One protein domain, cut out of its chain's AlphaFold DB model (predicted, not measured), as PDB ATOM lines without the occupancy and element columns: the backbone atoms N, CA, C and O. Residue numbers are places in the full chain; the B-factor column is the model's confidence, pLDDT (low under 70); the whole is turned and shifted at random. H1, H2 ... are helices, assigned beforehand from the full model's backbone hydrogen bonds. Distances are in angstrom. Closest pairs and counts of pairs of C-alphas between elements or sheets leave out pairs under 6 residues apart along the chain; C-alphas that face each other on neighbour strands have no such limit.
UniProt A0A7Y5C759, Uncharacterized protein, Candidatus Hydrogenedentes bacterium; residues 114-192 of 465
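AT A GLANCE: This is residues 114 to 192 of the 465 residues of an uncharacterized protein of Candidatus Hydrogenedentes bacterium (UniProt A0A7Y5C759). An elongated, all-helix domain has H2 in the middle, H1 and H6 packed on each other at one end, and H3 and H4 set separately at the other. Short H5 packs on H2, and the return from H5 brings H6 back to H1. The printed part has 79 residues with six named helices, H1 to H6 in chain order, and no named strand. It is compact, with a radius of gyration of the C-alphas of 12.4 A, and spans 39 by 20 by 18 A.

HOW THE PARTS SIT: H1, residues 114 to 126, touches H6, residues 184 to 191, at a steep tilt of 46 degrees, the same way; their closest C-alphas, Ala 120 and Gly 191, are 4.3 A apart. H2, residues 130 to 140, touches H6 at a shallow tilt of 32 degrees, only just short of steep, opposite ways; the closest C-alphas, Leu 136 and Leu 186, are 7.3 A apart. H3, residues 144 to 154, is close to but not clearly touching H2, with C-alphas Glu 138 and Leu 147 closest at 6.5 A. H4, residues 164 to 168, is near H2 and apart from H3. H5, residues 171 to 174, touches H2, with C-alphas His 130 and Gly 172 closest at 4.1 A. Every O i to N i+4 pair is within hydrogen-bond range in H1, H2, H3 and H6; H4 has 0 of 1, with 1 of 2 O i to N i+3 pairs, and H5 is too short for an i+4 pair.

IN THESE COORDINATES: H1 begins at C-alpha 114 (484.199, 309.833, 364.231) and is 18.4 A long. H2 measures 15.2 A, H3 15.5 A and H6 10.2 A, ending at C-alpha 191 (483.540, 310.974, 377.679).

THE WHOLE: The C-alphas farthest apart, Glu 115 and Ser 161, are 39.5 A apart. The printed part has no cut and no long link. No printed residue is under 70 in pLDDT.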
ATOM      1  N   VAL A 114     482.746 309.994 364.052       94.75
ATOM      2  CA  VAL A 114     484.199 309.833 364.231       94.75
ATOM      3  C   VAL A 114     484.787 311.009 365.011       94.75
ATOM      4  O   VAL A 114     485.578 310.805 365.930       94.75
ATOM      5  N   GLU A 115     484.369 312.236 364.699       95.44
ATOM      6  CA  GLU A 115     484.785 313.419 365.457       95.44
ATOM      7  C   GLU A 115     484.256 313.400 366.893       95.44
ATOM      8  O   GLU A 115     485.007 313.711 367.816       95.44
ATOM      9  N   LEU A 116     482.992 313.011 367.100       96.12
ATOM     10  CA  LEU A 116     482.407 312.873 368.436       96.12
ATOM     11  C   LEU A 116     483.198 311.874 369.292       96.12
ATOM     12  O   LEU A 116     483.545 312.176 370.435       96.12
ATOM     13  N   LEU A 117     483.529 310.712 368.727       95.31
ATOM     14  CA  LEU A 117     484.358 309.702 369.378       95.31
ATOM     15  C   LEU A 117     485.768 310.231 369.678       95.31
ATOM     16  O   LEU A 117     486.293 309.985 370.762       95.31
ATOM     17  N   GLY A 118     486.369 310.982 368.750       95.50
ATOM     18  CA  GLY A 118     487.661 311.641 368.949       95.50
ATOM     19  C   GLY A 118     487.650 312.583 370.154       95.50
ATOM     20  O   GLY A 118     488.466 312.426 371.062       95.50
ATOM     21  N   ILE A 119     486.660 313.480 370.221       95.50
ATOM     22  CA  ILE A 119     486.474 314.421 371.342       95.50
ATOM     23  C   ILE A 119     486.265 313.660 372.660       95.50
ATOM     24  O   ILE A 119     486.834 314.024 373.692       95.50
ATOM     25  N   ALA A 120     485.477 312.582 372.646       95.81
ATOM     26  CA  ALA A 120     485.254 311.755 373.829       95.81
ATOM     27  C   ALA A 120     486.552 311.097 374.328       95.81
ATOM     28  O   ALA A 120     486.855 311.161 375.522       95.81
ATOM     29  N   LYS A 121     487.350 310.514 373.420       96.19
ATOM     30  CA  LYS A 121     488.649 309.895 373.737       96.19
ATOM     31  C   LYS A 121     489.650 310.919 374.277       96.19
ATOM     32  O   LYS A 121     490.322 310.642 375.268       96.19
ATOM     33  N   GLU A 122     489.737 312.105 373.677       95.25
ATOM     34  CA  GLU A 122     490.591 313.201 374.162       95.25
ATOM     35  C   GLU A 122     490.236 313.605 375.594       95.25
ATOM     36  O   GLU A 122     491.113 313.705 376.455       95.25
ATOM     37  N   ARG A 123     488.942 313.757 375.884       94.94
ATOM     38  CA  ARG A 123     488.478 314.082 377.237       94.94
ATOM     39  C   ARG A 123     488.757 312.978 378.236       94.94
ATOM     40  O   ARG A 123     489.195 313.269 379.345       94.94
ATOM     41  N   LEU A 124     488.512 311.722 377.864       95.50
ATOM     42  CA  LEU A 124     488.810 310.582 378.728       95.50
ATOM     43  C   LEU A 124     490.309 310.475 379.026       95.50
ATOM     44  O   LEU A 124     490.650 310.226 380.177       95.50
ATOM     45  N   ARG A 125     491.184 310.739 378.046       94.88
ATOM     46  CA  ARG A 125     492.643 310.838 378.250       94.88
ATOM     47  C   ARG A 125     493.000 311.939 379.239       94.88
ATOM     48  O   ARG A 125     493.762 311.693 380.166       94.88
ATOM     49  N   ALA A 126     492.433 313.133 379.070       94.12
ATOM     50  CA  ALA A 126     492.751 314.284 379.914       94.12
ATOM     51  C   ALA A 126     492.382 314.078 381.395       94.12
ATOM     52  O   ALA A 126     493.044 314.623 382.272       94.12
ATOM     53  N   ARG A 127     491.346 313.279 381.680       94.44
ATOM     54  CA  ARG A 127     490.894 312.951 383.047       94.44
ATOM     55  C   ARG A 127     491.133 311.489 383.441       94.44
ATOM     56  O   ARG A 127     490.455 310.968 384.333       94.44
ATOM     57  N   TRP A 128     492.043 310.810 382.743       96.25
ATOM     58  CA  TRP A 128     492.304 309.391 382.955       96.25
ATOM     59  C   TRP A 128     492.711 309.130 384.404       96.25
ATOM     60  O   TRP A 128     493.576 309.804 384.960       96.25
ATOM     61  N   SER A 129     492.047 308.172 385.038       94.94
ATOM     62  CA  SER A 129     492.249 307.836 386.447       94.94
ATOM     63  C   SER A 129     491.745 306.424 386.727       94.94
ATOM     64  O   SER A 129     490.987 305.869 385.927       94.94
ATOM     65  N   HIS A 130     492.114 305.866 387.886       94.62
ATOM     66  CA  HIS A 130     491.569 304.597 388.378       94.62
ATOM     67  C   HIS A 130     490.036 304.537 388.250       94.62
ATOM     68  O   HIS A 130     489.513 303.581 387.688       94.62
ATOM     69  N   GLY A 131     489.317 305.576 388.695       94.00
ATOM     70  CA  GLY A 131     487.849 305.603 388.662       94.00
ATOM     71  C   GLY A 131     487.263 305.537 387.248       94.00
ATOM     72  O   GLY A 131     486.303 304.805 387.008       94.00
ATOM     73  N   VAL A 132     487.862 306.253 386.289       94.75
ATOM     74  CA  VAL A 132     487.437 306.208 384.877       94.75
ATOM     75  C   VAL A 132     487.724 304.834 384.274       94.75
ATOM     76  O   VAL A 132     486.835 304.240 383.666       94.75
ATOM     77  N   ALA A 133     488.930 304.302 384.487       95.44
ATOM     78  CA  ALA A 133     489.322 302.984 383.995       95.44
ATOM     79  C   ALA A 133     488.436 301.867 384.576       95.44
ATOM     80  O   ALA A 133     487.977 301.000 383.834       95.44
ATOM     81  N   LYS A 134     488.131 301.927 385.881       94.56
ATOM     82  CA  LYS A 134     487.206 301.015 386.571       94.56
ATOM     83  C   LYS A 134     485.815 301.064 385.948       94.56
ATOM     84  O   LYS A 134     485.290 300.027 385.556       94.56
ATOM     85  N   THR A 135     485.256 302.265 385.792       94.56
ATOM     86  CA  THR A 135     483.913 302.458 385.225       94.56
ATOM     87  C   THR A 135     483.813 301.884 383.811       94.56
ATOM     88  O   THR A 135     482.840 301.206 383.484       94.56
ATOM     89  N   LEU A 136     484.829 302.116 382.972       96.12
ATOM     90  CA  LEU A 136     484.876 301.552 381.623       96.12
ATOM     91  C   LEU A 136     484.981 300.024 381.650       96.12
ATOM     92  O   LEU A 136     484.227 299.367 380.941       96.12
ATOM     93  N   ALA A 137     485.854 299.459 382.490       94.44
ATOM     94  CA  ALA A 137     486.037 298.013 382.605       94.44
ATOM     95  C   ALA A 137     484.771 297.292 383.091       94.44
ATOM     96  O   ALA A 137     484.392 296.263 382.531       94.44
ATOM     97  N   GLU A 138     484.086 297.839 384.095       93.81
ATOM     98  CA  GLU A 138     482.841 297.273 384.629       93.81
ATOM     99  C   GLU A 138     481.697 297.317 383.610       93.81
ATOM    100  O   GLU A 138     480.912 296.371 383.518       93.81
ATOM    101  N   LYS A 139     481.603 298.397 382.825       93.94
ATOM    102  CA  LYS A 139     480.562 298.551 381.799       93.94
ATOM    103  C   LYS A 139     480.865 297.787 380.509       93.94
ATOM    104  O   LYS A 139     479.922 297.403 379.822       93.94
ATOM    105  N   SER A 140     482.134 297.560 380.161       94.06
ATOM    106  CA  SER A 140     482.508 296.769 378.979       94.06
ATOM    107  C   SER A 140     482.475 295.262 379.249       94.06
ATOM    108  O   SER A 140     482.147 294.480 378.357       94.06
ATOM    109  N   HIS A 141     482.763 294.833 380.483       92.88
ATOM    110  CA  HIS A 141     482.794 293.426 380.879       92.88
ATOM    111  C   HIS A 141     481.798 293.138 382.002       92.88
ATOM    112  O   HIS A 141     482.147 293.093 383.180       92.88
ATOM    113  N   TYR A 142     480.549 292.878 381.616       90.75
ATOM    114  CA  TYR A 142     479.481 292.571 382.561       90.75
ATOM    115  C   TYR A 142     479.763 291.300 383.375       90.75
ATOM    116  O   TYR A 142     479.870 290.195 382.840       90.75
ATOM    117  N   GLY A 143     479.800 291.463 384.697       91.25
ATOM    118  CA  GLY A 143     479.944 290.373 385.655       91.25
ATOM    119  C   GLY A 143     481.392 290.084 386.058       91.25
ATOM    120  O   GLY A 143     482.336 290.206 385.279       91.25
ATOM    121  N   PHE A 144     481.554 289.628 387.302       91.88
ATOM    122  CA  PHE A 144     482.858 289.530 387.957       91.88
ATOM    123  C   PHE A 144     483.850 288.649 387.197       91.88
ATOM    124  O   PHE A 144     485.024 288.983 387.095       91.88
ATOM    125  N   GLN A 145     483.397 287.522 386.639       92.50
ATOM    126  CA  GLN A 145     484.291 286.605 385.930       92.50
ATOM    127  C   GLN A 145     484.811 287.187 384.614       92.50
ATOM    128  O   GLN A 145     485.998 287.032 384.331       92.50
ATOM    129  N   ALA A 146     483.966 287.878 383.843       93.12
ATOM    130  CA  ALA A 146     484.379 288.521 382.598       93.12
ATOM    131  C   ALA A 146     485.386 289.643 382.882       93.12
ATOM    132  O   ALA A 146     486.467 289.673 382.292       93.12
ATOM    133  N   LEU A 147     485.080 290.492 383.868       93.81
ATOM    134  CA  LEU A 147     485.970 291.553 384.327       93.81
ATOM    135  C   LEU A 147     487.305 290.998 384.841       93.81
ATOM    136  O   LEU A 147     488.373 291.454 384.443       93.81
ATOM    137  N   ARG A 148     487.269 289.953 385.674       93.50
ATOM    138  CA  ARG A 148     488.465 289.286 386.203       93.50
ATOM    139  C   ARG A 148     489.329 288.687 385.098       93.50
ATOM    140  O   ARG A 148     490.550 288.790 385.173       93.50
ATOM    141  N   GLN A 149     488.723 288.033 384.107       93.88
ATOM    142  CA  GLN A 149     489.450 287.477 382.963       93.88
ATOM    143  C   GLN A 149     490.114 288.582 382.141       93.88
ATOM    144  O   GLN A 149     491.294 288.459 381.813       93.88
ATOM    145  N   PHE A 150     489.392 289.670 381.874       94.75
ATOM    146  CA  PHE A 150     489.926 290.830 381.172       94.75
ATOM    147  C   PHE A 150     491.111 291.454 381.923       94.75
ATOM    148  O   PHE A 150     492.202 291.544 381.362       94.75
ATOM    149  N   LEU A 151     490.955 291.780 383.209       94.38
ATOM    150  CA  LEU A 151     492.024 292.377 384.018       94.38
ATOM    151  C   LEU A 151     493.261 291.469 384.094       94.38
ATOM    152  O   LEU A 151     494.379 291.933 383.882       94.38
ATOM    153  N   LYS A 152     493.072 290.156 384.283       93.75
ATOM    154  CA  LYS A 152     494.177 289.180 384.274       93.75
ATOM    155  C   LYS A 152     494.866 289.028 382.921       93.75
ATOM    156  O   LYS A 152     496.027 288.624 382.878       93.75
ATOM    157  N   SER A 153     494.160 289.295 381.822       94.06
ATOM    158  CA  SER A 153     494.757 289.289 380.485       94.06
ATOM    159  C   SER A 153     495.717 290.463 380.280       94.06
ATOM    160  O   SER A 153     496.680 290.326 379.528       94.06
ATOM    161  N   LYS A 154     495.481 291.581 380.982       93.88
ATOM    162  CA  LYS A 154     496.313 292.789 380.944       93.88
ATOM    163  C   LYS A 154     497.468 292.717 381.934       93.88
ATOM    164  O   LYS A 154     498.603 292.981 381.554       93.88
ATOM    165  N   ASP A 155     497.206 292.263 383.157       92.56
ATOM    166  CA  ASP A 155     498.241 292.018 384.159       92.56
ATOM    167  C   ASP A 155     497.966 290.720 384.935       92.56
ATOM    168  O   ASP A 155     497.011 290.586 385.705       92.56
ATOM    169  N   LYS A 156     498.850 289.733 384.742       91.19
ATOM    170  CA  LYS A 156     498.748 288.404 385.366       91.19
ATOM    171  C   LYS A 156     499.019 288.421 386.874       91.19
ATOM    172  O   LYS A 156     498.700 287.435 387.542       91.19
ATOM    173  N   SER A 157     499.620 289.486 387.408       89.31
ATOM    174  CA  SER A 157     499.936 289.621 388.834       89.31
ATOM    175  C   SER A 157     498.706 289.943 389.690       89.31
ATOM    176  O   SER A 157     498.717 289.681 390.897       89.31
ATOM    177  N   ILE A 158     497.620 290.418 389.068       90.56
ATOM    178  CA  ILE A 158     496.386 290.785 389.760       90.56
ATOM    179  C   ILE A 158     495.704 289.539 390.344       90.56
ATOM    180  O   ILE A 158     495.311 288.590 389.648       90.56
ATOM    181  N   LYS A 159     495.494 289.567 391.660       90.38
ATOM    182  CA  LYS A 159     494.740 288.565 392.416       90.38
ATOM    183  C   LYS A 159     493.395 289.157 392.831       90.38
ATOM    184  O   LYS A 159     493.338 289.944 393.764       90.38
ATOM    185  N   LEU A 160     492.336 288.748 392.127       90.06
ATOM    186  CA  LEU A 160     490.945 289.106 392.426       90.06
ATOM    187  C   LEU A 160     490.159 287.856 392.833       90.06
ATOM    188  O   LEU A 160     490.150 286.854 392.095       90.06
ATOM    189  N   SER A 161     489.501 287.944 393.982       88.88
ATOM    190  CA  SER A 161     488.557 286.982 394.556       88.88
ATOM    191  C   SER A 161     487.131 287.544 394.636       88.88
ATOM    192  O   SER A 161     486.181 286.778 394.489       88.88
ATOM    193  N   SER A 162     486.987 288.868 394.759       89.12
ATOM    194  CA  SER A 162     485.719 289.609 394.771       89.12
ATOM    195  C   SER A 162     485.848 290.984 394.087       89.12
ATOM    196  O   SER A 162     486.945 291.371 393.681       89.12
ATOM    197  N   TYR A 163     484.736 291.718 393.936       87.56
ATOM    198  CA  TYR A 163     484.752 293.092 393.404       87.56
ATOM    199  C   TYR A 163     485.514 294.069 394.308       87.56
ATOM    200  O   TYR A 163     486.155 294.979 393.790       87.56
ATOM    201  N   ASP A 164     485.504 293.850 395.624       87.75
ATOM    202  CA  ASP A 164     486.175 294.724 396.596       87.75
ATOM    203  C   ASP A 164     487.700 294.724 396.400       87.75
ATOM    204  O   ASP A 164     488.374 295.721 396.651       87.75
ATOM    205  N   ASP A 165     488.251 293.629 395.865       90.06
ATOM    206  CA  ASP A 165     489.685 293.518 395.587       90.06
ATOM    207  C   ASP A 165     490.143 294.459 394.460       90.06
ATOM    208  O   ASP A 165     491.336 294.732 394.338       90.06
ATOM    209  N   ILE A 166     489.225 294.947 393.616       88.62
ATOM    210  CA  ILE A 166     489.542 295.791 392.455       88.62
ATOM    211  C   ILE A 166     490.047 297.168 392.900       88.62
ATOM    212  O   ILE A 166     490.973 297.703 392.289       88.62
ATOM    213  N   ASP A 167     489.497 297.707 393.990       88.44
ATOM    214  CA  ASP A 167     489.892 299.008 394.545       88.44
ATOM    215  C   ASP A 167     491.310 298.993 395.143       88.44
ATOM    216  O   ASP A 167     491.918 300.044 395.343       88.44
ATOM    217  N   GLY A 168     491.877 297.803 395.370       89.06
ATOM    218  CA  GLY A 168     493.271 297.628 395.780       89.06
ATOM    219  C   GLY A 168     494.301 297.847 394.664       89.06
ATOM    220  O   GLY A 168     495.498 297.883 394.954       89.06
ATOM    221  N   TYR A 169     493.876 297.995 393.403       91.06
ATOM    222  CA  TYR A 169     494.765 298.166 392.247       91.06
ATOM    223  C   TYR A 169     494.523 299.500 391.539       91.06
ATOM    224  O   TYR A 169     493.389 299.879 391.262       91.06
ATOM    225  N   ASP A 170     495.589 300.191 391.127       92.12
ATOM    226  CA  ASP A 170     495.465 301.384 390.279       92.12
ATOM    227  C   ASP A 170     495.217 300.989 388.814       92.12
ATOM    228  O   ASP A 170     496.133 300.948 387.988       92.12
ATOM    229  N   LEU A 171     493.954 300.702 388.482       93.25
ATOM    230  CA  LEU A 171     493.519 300.395 387.118       93.25
ATOM    231  C   LEU A 171     493.897 301.473 386.092       93.25
ATOM    232  O   LEU A 171     494.041 301.143 384.920       93.25
ATOM    233  N   GLY A 172     494.109 302.728 386.505       92.25
ATOM    234  CA  GLY A 172     494.539 303.796 385.603       92.25
ATOM    235  C   GLY A 172     495.960 303.599 385.064       92.25
ATOM    236  O   GLY A 172     496.291 304.147 384.016       92.25
ATOM    237  N   ARG A 173     496.793 302.805 385.751       93.56
ATOM    238  CA  ARG A 173     498.145 302.424 385.300       93.56
ATOM    239  C   ARG A 173     498.182 301.103 384.543       93.56
ATOM    240  O   ARG A 173     499.128 300.858 383.804       93.56
ATOM    241  N   ILE A 174     497.197 300.244 384.789       93.19
ATOM    242  CA  ILE A 174     497.123 298.890 384.226       93.19
ATOM    243  C   ILE A 174     496.418 298.917 382.870       93.19
ATOM    244  O   ILE A 174     496.793 298.180 381.961       93.19
ATOM    245  N   LEU A 175     495.389 299.753 382.754       95.06
ATOM    246  CA  LEU A 175     494.570 299.892 381.563       95.06
ATOM    247  C   LEU A 175     494.898 301.191 380.830       95.06
ATOM    248  O   LEU A 175     495.311 302.193 381.417       95.06
ATOM    249  N   SER A 176     494.631 301.164 379.538       94.25
ATOM    250  CA  SER A 176     494.720 302.275 378.599       94.25
ATOM    251  C   SER A 176     493.368 302.482 377.913       94.25
ATOM    252  O   SER A 176     492.467 301.647 378.025       94.25
ATOM    253  N   LEU A 177     493.193 303.589 377.185       93.25
ATOM    254  CA  LEU A 177     491.967 303.772 376.397       93.25
ATOM    255  C   LEU A 177     491.883 302.803 375.221       93.25
ATOM    256  O   LEU A 177     490.785 302.440 374.799       93.25
ATOM    257  N   GLU A 178     493.034 302.399 374.701       93.31
ATOM    258  CA  GLU A 178     493.179 301.501 373.564       93.31
ATOM    259  C   GLU A 178     492.570 300.119 373.873       93.31
ATOM    260  O   GLU A 178     492.023 299.453 372.994       93.31
ATOM    261  N   ASP A 179     492.526 299.734 375.152       93.62
ATOM    262  CA  ASP A 179     491.872 298.506 375.614       93.62
ATOM    263  C   ASP A 179     490.346 298.497 375.400       93.62
ATOM    264  O   ASP A 179     489.722 297.434 375.447       93.62
ATOM    265  N   PHE A 180     489.747 299.659 375.132       94.94
ATOM    266  CA  PHE A 180     488.307 299.853 374.963       94.94
ATOM    267  C   PHE A 180     487.906 300.255 373.536       94.94
ATOM    268  O   PHE A 180     486.758 300.641 373.320       94.94
ATOM    269  N   GLU A 181     488.795 300.145 372.544       89.44
ATOM    270  CA  GLU A 181     488.549 300.615 371.167       89.44
ATOM    271  C   GLU A 181     487.337 299.995 370.465       89.44
ATOM    272  O   GLU A 181     486.797 300.600 369.549       89.44
ATOM    273  N   GLN A 182     486.882 298.817 370.891       90.94
ATOM    274  CA  GLN A 182     485.688 298.173 370.327       90.94
ATOM    275  C   GLN A 182     484.375 298.650 370.975       90.94
ATOM    276  O   GLN A 182     483.293 298.228 370.572       90.94
ATOM    277  N   HIS A 183     484.451 299.530 371.977       93.50
ATOM    278  CA  HIS A 183     483.314 299.995 372.773       93.50
ATOM    279  C   HIS A 183     483.028 301.485 372.534       93.50
ATOM    280  O   HIS A 183     482.833 302.249 373.478       93.50
ATOM    281  N   ASP A 184     482.960 301.913 371.271       94.06
ATOM    282  CA  ASP A 184     482.818 303.331 370.898       94.06
ATOM    283  C   ASP A 184     481.646 304.041 371.592       94.06
ATOM    284  O   ASP A 184     481.803 305.146 372.112       94.06
ATOM    285  N   LYS A 185     480.476 303.395 371.678       92.06
ATOM    286  CA  LYS A 185     479.304 303.955 372.378       92.06
ATOM    287  C   LYS A 185     479.574 304.220 373.859       92.06
ATOM    288  O   LYS A 185     479.138 305.245 374.372       92.06
ATOM    289  N   LEU A 186     480.300 303.320 374.522       94.38
ATOM    290  CA  LEU A 186     480.679 303.465 375.926       94.38
ATOM    291  C   LEU A 186     481.689 304.605 376.101       94.38
ATOM    292  O   LEU A 186     481.569 305.420 377.012       94.38
ATOM    293  N   LEU A 187     482.663 304.705 375.195       95.69
ATOM    294  CA  LEU A 187     483.640 305.793 375.212       95.69
ATOM    295  C   LEU A 187     482.964 307.157 375.047       95.69
ATOM    296  O   LEU A 187     483.270 308.086 375.793       95.69
ATOM    297  N   VAL A 188     482.009 307.272 374.122       94.88
ATOM    298  CA  VAL A 188     481.205 308.491 373.965       94.88
ATOM    299  C   VAL A 188     480.370 308.760 375.217       94.88
ATOM    300  O   VAL A 188     480.352 309.899 375.685       94.88
ATOM    301  N   SER A 189     479.719 307.737 375.783       93.69
ATOM    302  CA  SER A 189     478.817 307.923 376.921       93.69
ATOM    303  C   SER A 189     479.513 308.356 378.196       93.69
ATOM    304  O   SER A 189     478.962 309.163 378.940       93.69
ATOM    305  N   GLU A 190     480.710 307.833 378.446       94.31
ATOM    306  CA  GLU A 190     481.507 308.287 379.573       94.31
ATOM    307  C   GLU A 190     482.146 309.636 379.246       94.31
ATOM    308  O   GLU A 190     482.067 310.550 380.061       94.31
ATOM    309  N   GLY A 191     482.755 309.795 378.066       93.56
ATOM    310  CA  GLY A 191     483.540 310.974 377.679       93.56
ATOM    311  C   GLY A 191     482.754 312.281 377.579       93.56
ATOM    312  O   GLY A 191     483.299 313.349 377.889       93.56
ATOM    313  N   ILE A 192     481.483 312.207 377.177       94.62
ATOM    314  CA  ILE A 192     480.624 313.368 376.939       94.62
ATOM    315  C   ILE A 192     479.421 313.350 377.899       94.62
ATOM    316  O   ILE A 192     478.634 312.407 377.857       94.62
TER     317      ILE A 192